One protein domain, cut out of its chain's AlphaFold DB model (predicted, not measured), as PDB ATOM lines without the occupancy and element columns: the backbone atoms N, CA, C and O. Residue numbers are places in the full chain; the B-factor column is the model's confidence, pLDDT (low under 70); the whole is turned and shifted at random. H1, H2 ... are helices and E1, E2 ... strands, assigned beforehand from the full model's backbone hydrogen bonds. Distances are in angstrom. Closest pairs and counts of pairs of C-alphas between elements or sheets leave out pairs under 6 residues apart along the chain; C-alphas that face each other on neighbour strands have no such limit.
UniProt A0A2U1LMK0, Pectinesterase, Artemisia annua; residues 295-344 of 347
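Overview. This is residues 295 to 344 of the 347 residues of the protein "Pectinesterase" of Artemisia annua (UniProt A0A2U1LMK0). This is a flat piece with little regular structure: two short strands side by side, E1 and E2, with helix H2 near them, helix H1 set off from both E2 and H2, and residues 332 to 337 sticking out as a free loop. The 50 printed residues hold H1, E1, H2, E2 in chain order, 19 residues in a mixed class; the sheet E1 E2 is parallel. It is only just compact, close to loose, with radius of gyration 11.4 A and spans of 28 by 27 by 13 A.

Arrangement. Look first at E1, residues 311 to 313, and E2, residues 341 to 343, parallel at 20 degrees; N 313 and O 342 are within hydrogen-bond range at 2.8 A. H2, residues 324 to 330, comes closest to E1 at the C-alphas of Val 313 and Ile 324, 6.4 A. E1, H2, E2 form a strand-helix-strand unit, two parallel strands with a helix between in the chain, its crossover right-handed. H1, residues 295 to 300, is apart from H2 and E2. In H1 and H2 every O i to N i+4 pair is within hydrogen-bond range.

Along the chain. Find C-alpha 295 at (24.862, 67.191, 119.868), where H1 begins its 8.9 A; E1 runs 6.6 A, H2 10.0 A, and E2 6.4 A to C-alpha 343 at (43.987, 68.494, 116.903).

Size, cuts and confidence. The C-alphas farthest apart, Asp 316 and Ser 336, are 31.0 A apart. The printed part has no cut, its three links are short, and residues 301 and 303 to 305 have pLDDT under 70.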
ATOM      1  N   LYS A 295      24.415  66.547 121.119       72.25
ATOM      2  CA  LYS A 295      24.862  67.191 119.868       72.25
ATOM      3  C   LYS A 295      26.383  67.100 119.717       72.25
ATOM      4  O   LYS A 295      26.878  66.844 118.628       72.25
ATOM      5  N   GLU A 296      27.103  67.246 120.820       74.06
ATOM      6  CA  GLU A 296      28.556  67.145 120.929       74.06
ATOM      7  C   GLU A 296      29.017  65.709 120.680       74.06
ATOM      8  O   GLU A 296      29.952  65.481 119.920       74.06
ATOM      9  N   ARG A 297      28.297  64.729 121.237       73.12
ATOM     10  CA  ARG A 297      28.557  63.301 120.992       73.12
ATOM     11  C   ARG A 297      28.447  62.946 119.511       73.12
ATOM     12  O   ARG A 297      29.308  62.252 118.984       73.12
ATOM     13  N   ARG A 298      27.414  63.454 118.826       72.94
ATOM     14  CA  ARG A 298      27.250  63.267 117.374       72.94
ATOM     15  C   ARG A 298      28.397  63.889 116.579       72.94
ATOM     16  O   ARG A 298      28.811  63.303 115.589       72.94
ATOM     17  N   LEU A 299      28.917  65.034 117.023       72.12
ATOM     18  CA  LEU A 299      30.062  65.686 116.389       72.12
ATOM     19  C   LEU A 299      31.358  64.882 116.582       72.12
ATOM     20  O   LEU A 299      32.090  64.700 115.621       72.12
ATOM     21  N   LEU A 300      31.612  64.342 117.780       72.50
ATOM     22  CA  LEU A 300      32.785  63.491 118.049       72.50
ATOM     23  C   LEU A 300      32.746  62.145 117.312       72.50
ATOM     24  O   LEU A 300      33.789  61.538 117.089       72.50
ATOM     25  N   GLN A 301      31.553  61.662 116.963       69.06
ATOM     26  CA  GLN A 301      31.358  60.418 116.209       69.06
ATOM     27  C   GLN A 301      31.343  60.629 114.691       69.06
ATOM     28  O   GLN A 301      31.333  59.650 113.943       69.06
ATOM     29  N   ALA A 302      31.303  61.880 114.224       71.44
ATOM     30  CA  ALA A 302      31.317  62.176 112.804       71.44
ATOM     31  C   ALA A 302      32.721  61.916 112.222       71.44
ATOM     32  O   ALA A 302      33.723  62.243 112.863       71.44
ATOM     33  N   PRO A 303      32.830  61.360 111.003       69.50
ATOM     34  CA  PRO A 303      34.109  61.255 110.313       69.50
ATOM     35  C   PRO A 303      34.747  62.640 110.175       69.50
ATOM     36  O   PRO A 303      34.070  63.597 109.797       69.50
ATOM     37  N   VAL A 304      36.055  62.741 110.422       66.31
ATOM     38  CA  VAL A 304      36.801  64.014 110.407       66.31
ATOM     39  C   VAL A 304      36.602  64.797 109.101       66.31
ATOM     40  O   VAL A 304      36.550  66.020 109.131       66.31
ATOM     41  N   GLY A 305      36.411  64.114 107.964       68.81
ATOM     42  CA  GLY A 305      36.158  64.752 106.664       68.81
ATOM     43  C   GLY A 305      34.818  65.493 106.539       68.81
ATOM     44  O   GLY A 305      34.646  66.266 105.604       68.81
ATOM     45  N   VAL A 306      33.876  65.275 107.464       70.69
ATOM     46  CA  VAL A 306      32.557  65.941 107.502       70.69
ATOM     47  C   VAL A 306      32.549  67.115 108.492       70.69
ATOM     48  O   VAL A 306      31.666  67.969 108.453       70.69
ATOM     49  N   ILE A 307      33.536  67.178 109.386       75.50
ATOM     50  CA  ILE A 307      33.652  68.226 110.397       75.50
ATOM     51  C   ILE A 307      34.395  69.408 109.773       75.50
ATOM     52  O   ILE A 307      35.514  69.250 109.295       75.50
ATOM     53  N   GLN A 308      33.796  70.598 109.803       79.31
ATOM     54  CA  GLN A 308      34.481  71.841 109.436       79.31
ATOM     55  C   GLN A 308      35.103  72.459 110.698       79.31
ATOM     56  O   GLN A 308      34.357  72.967 111.538       79.31
ATOM     57  N   PRO A 309      36.433  72.381 110.893       83.88
ATOM     58  CA  PRO A 309      37.081  72.973 112.054       83.88
ATOM     59  C   PRO A 309      37.252  74.486 111.887       83.88
ATOM     60  O   PRO A 309      37.615  74.964 110.816       83.88
ATOM     61  N   ASP A 310      37.074  75.228 112.978       85.56
ATOM     62  CA  ASP A 310      37.405  76.653 113.049       85.56
ATOM     63  C   ASP A 310      38.917  76.870 113.216       85.56
ATOM     64  O   ASP A 310      39.475  77.855 112.735       85.56
ATOM     65  N   ILE A 311      39.590  75.955 113.927       85.94
ATOM     66  CA  ILE A 311      41.025  76.025 114.226       85.94
ATOM     67  C   ILE A 311      41.628  74.626 114.102       85.94
ATOM     68  O   ILE A 311      41.127  73.673 114.697       85.94
ATOM     69  N   VAL A 312      42.738  74.499 113.374       88.12
ATOM     70  CA  VAL A 312      43.502  73.248 113.273       88.12
ATOM     71  C   VAL A 312      44.810  73.374 114.047       88.12
ATOM     72  O   VAL A 312      45.606  74.269 113.772       88.12
ATOM     73  N   VAL A 313      45.057  72.466 114.990       88.31
ATOM     74  CA  VAL A 313      46.332  72.358 115.709       88.31
ATOM     75  C   VAL A 313      47.195  71.296 115.039       88.31
ATOM     76  O   VAL A 313      46.786  70.140 114.920       88.31
ATOM     77  N   SER A 314      48.388  71.687 114.594       88.31
ATOM     78  CA  SER A 314      49.361  70.786 113.976       88.31
ATOM     79  C   SER A 314      50.776  71.160 114.396       88.31
ATOM     80  O   SER A 314      51.243  72.264 114.123       88.31
ATOM     81  N   LYS A 315      51.471  70.207 115.023       83.06
ATOM     82  CA  LYS A 315      52.871  70.359 115.444       83.06
ATOM     83  C   LYS A 315      53.818  70.577 114.254       83.06
ATOM     84  O   LYS A 315      54.802  71.291 114.392       83.06
ATOM     85  N   ASP A 316      53.469  70.038 113.086       80.81
ATOM     86  CA  ASP A 316      54.257  70.124 111.847       80.81
ATOM     87  C   ASP A 316      54.096  71.472 111.116       80.81
ATOM     88  O   ASP A 316      54.590  71.644 110.004       80.81
ATOM     89  N   GLY A 317      53.353  72.426 111.694       76.44
ATOM     90  CA  GLY A 317      53.133  73.760 111.123       76.44
ATOM     91  C   GLY A 317      52.105  73.817 109.988       76.44
ATOM     92  O   GLY A 317      51.753  74.901 109.537       76.44
ATOM     93  N   ASN A 318      51.552  72.679 109.561       80.75
ATOM     94  CA  ASN A 318      50.540  72.593 108.499       80.75
ATOM     95  C   ASN A 318      49.099  72.854 109.004       80.75
ATOM     96  O   ASN A 318      48.127  72.285 108.504       80.75
ATOM     97  N   GLY A 319      48.958  73.652 110.064       82.75
ATOM     98  CA  GLY A 319      47.693  73.976 110.725       82.75
ATOM     99  C   GLY A 319      47.619  75.451 111.119       82.75
ATOM    100  O   GLY A 319      48.559  76.211 110.933       82.75
ATOM    101  N   THR A 320      46.487  75.864 111.684       84.81
ATOM    102  CA  THR A 320      46.228  77.239 112.141       84.81
ATOM    103  C   THR A 320      47.063  77.638 113.366       84.81
ATOM    104  O   THR A 320      47.332  78.827 113.566       84.81
ATOM    105  N   CYS A 321      47.417  76.673 114.222       89.06
ATOM    106  CA  CYS A 321      48.272  76.855 115.402       89.06
ATOM    107  C   CYS A 321      49.182  75.636 115.596       89.06
ATOM    108  O   CYS A 321      48.836  74.529 115.177       89.06
ATOM    109  N   THR A 322      50.307  75.820 116.286       86.19
ATOM    110  CA  THR A 322      51.236  74.718 116.599       86.19
ATOM    111  C   THR A 322      50.941  74.079 117.951       86.19
ATOM    112  O   THR A 322      51.204  72.892 118.145       86.19
ATOM    113  N   THR A 323      50.338  74.835 118.874       88.12
ATOM    114  CA  THR A 323      50.006  74.371 120.226       88.12
ATOM    115  C   THR A 323      48.512  74.475 120.530       88.12
ATOM    116  O   THR A 323      47.785  75.305 119.980       88.12
ATOM    117  N   ILE A 324      48.050  73.634 121.459       87.06
ATOM    118  CA  ILE A 324      46.666  73.668 121.954       87.06
ATOM    119  C   ILE A 324      46.400  74.982 122.707       87.06
ATOM    120  O   ILE A 324      45.331  75.570 122.563       87.06
ATOM    121  N   ALA A 325      47.386  75.490 123.453       89.06
ATOM    122  CA  ALA A 325      47.266  76.741 124.203       89.06
ATOM    123  C   ALA A 325      47.007  77.954 123.289       89.06
ATOM    124  O   ALA A 325      46.183  78.807 123.614       89.06
ATOM    125  N   GLU A 326      47.665  78.019 122.129       87.81
ATOM    126  CA  GLU A 326      47.400  79.052 121.120       87.81
ATOM    127  C   GLU A 326      45.989  78.947 120.540       87.81
ATOM    128  O   GLU A 326      45.320  79.966 120.367       87.81
ATOM    129  N   ALA A 327      45.518  77.729 120.269       87.81
ATOM    130  CA  ALA A 327      44.173  77.515 119.750       87.81
ATOM    131  C   ALA A 327      43.090  77.947 120.748       87.81
ATOM    132  O   ALA A 327      42.108  78.563 120.343       87.81
ATOM    133  N   ILE A 328      43.298  77.697 122.045       87.75
ATOM    134  CA  ILE A 328      42.391  78.158 123.105       87.75
ATOM    135  C   ILE A 328      42.387  79.690 123.182       87.75
ATOM    136  O   ILE A 328      41.317  80.283 123.238       87.75
ATOM    137  N   LYS A 329      43.553  80.345 123.104       88.06
ATOM    138  CA  LYS A 329      43.641  81.819 123.112       88.06
ATOM    139  C   LYS A 329      42.988  82.481 121.897       88.06
ATOM    140  O   LYS A 329      42.536  83.615 121.996       88.06
ATOM    141  N   LYS A 330      42.963  81.806 120.744       85.19
ATOM    142  CA  LYS A 330      42.281  82.301 119.536       85.19
ATOM    143  C   LYS A 330      40.765  82.105 119.582       85.19
ATOM    144  O   LYS A 330      40.068  82.678 118.746       85.19
ATOM    145  N   ALA A 331      40.246  81.298 120.510       87.44
ATOM    146  CA  ALA A 331      38.810  81.139 120.661       87.44
ATOM    147  C   ALA A 331      38.206  82.424 121.269       87.44
ATOM    148  O   ALA A 331      38.690  82.892 122.298       87.44
ATOM    149  N   PRO A 332      37.166  83.016 120.652       84.69
ATOM    150  CA  PRO A 332      36.521  84.219 121.171       84.69
ATOM    151  C   PRO A 332      35.906  83.988 122.556       84.69
ATOM    152  O   PRO A 332      35.154  83.031 122.763       84.69
ATOM    153  N   GLU A 333      36.185  84.901 123.485       82.25
ATOM    154  CA  GLU A 333      35.577  84.903 124.816       82.25
ATOM    155  C   GLU A 333      34.061  85.142 124.720       82.25
ATOM    156  O   GLU A 333      33.592  85.948 123.915       82.25
ATOM    157  N   TYR A 334      33.282  84.417 125.529       79.00
ATOM    158  CA  TYR A 334      31.814  84.525 125.612       79.00
ATOM    159  C   TYR A 334      31.053  84.328 124.288       79.00
ATOM    160  O   TYR A 334      29.943  84.830 124.106       79.00
ATOM    161  N   SER A 335      31.623  83.566 123.355       77.69
ATOM    162  CA  SER A 335      30.977  83.263 122.080       77.69
ATOM    163  C   SER A 335      29.686  82.454 122.249       77.69
ATOM    164  O   SER A 335      29.676  81.381 122.850       77.69
ATOM    165  N   SER A 336      28.603  82.924 121.626       75.38
ATOM    166  CA  SER A 336      27.336  82.186 121.504       75.38
ATOM    167  C   SER A 336      27.389  81.076 120.445       75.38
ATOM    168  O   SER A 336      26.550  80.172 120.449       75.38
ATOM    169  N   ARG A 337      28.389  81.115 119.549       80.94
ATOM    170  CA  ARG A 337      28.681  80.042 118.588       80.94
ATOM    171  C   ARG A 337      29.729  79.081 119.143       80.94
ATOM    172  O   ARG A 337      30.667  79.489 119.827       80.94
ATOM    173  N   ARG A 338      29.593  77.803 118.791       76.81
ATOM    174  CA  ARG A 338      30.595  76.774 119.098       76.81
ATOM    175  C   ARG A 338      31.839  76.994 118.247       76.81
ATOM    176  O   ARG A 338      31.713  77.358 117.082       76.81
ATOM    177  N   ILE A 339      32.997  76.739 118.846       84.69
ATOM    178  CA  ILE A 339      34.302  76.775 118.186       84.69
ATOM    179  C   ILE A 339      34.845  75.350 118.166       84.69
ATOM    180  O   ILE A 339      34.988  74.723 119.215       84.69
ATOM    181  N   ILE A 340      35.107  74.824 116.975       86.00
ATOM    182  CA  ILE A 340      35.595  73.463 116.764       86.00
ATOM    183  C   ILE A 340      37.108  73.519 116.560       86.00
ATOM    184  O   ILE A 340      37.592  73.974 115.522       86.00
ATOM    185  N   ILE A 341      37.859  73.034 117.550       88.69
ATOM    186  CA  ILE A 341      39.317  72.896 117.471       88.69
ATOM    187  C   ILE A 341      39.645  71.450 117.100       88.69
ATOM    188  O   ILE A 341      39.352  70.529 117.859       88.69
ATOM    189  N   TYR A 342      40.265  71.249 115.940       85.19
ATOM    190  CA  TYR A 342      40.721  69.937 115.494       85.19
ATOM    191  C   TYR A 342      42.219  69.776 115.751       85.19
ATOM    192  O   TYR A 342      43.035  70.518 115.203       85.19
ATOM    193  N   VAL A 343      42.589  68.795 116.573       87.56
ATOM    194  CA  VAL A 343      43.987  68.494 116.903       87.56
ATOM    195  C   VAL A 343      44.447  67.308 116.068       87.56
ATOM    196  O   VAL A 343      43.909  66.208 116.195       87.56
ATOM    197  N   ARG A 344      45.434  67.525 115.195       83.31
ATOM    198  CA  ARG A 344      46.052  66.432 114.435       83.31
ATOM    199  C   ARG A 344      46.913  65.582 115.363       83.31
ATOM    200  O   ARG A 344      47.581  66.116 116.247       83.31
TER     201      ARG A 344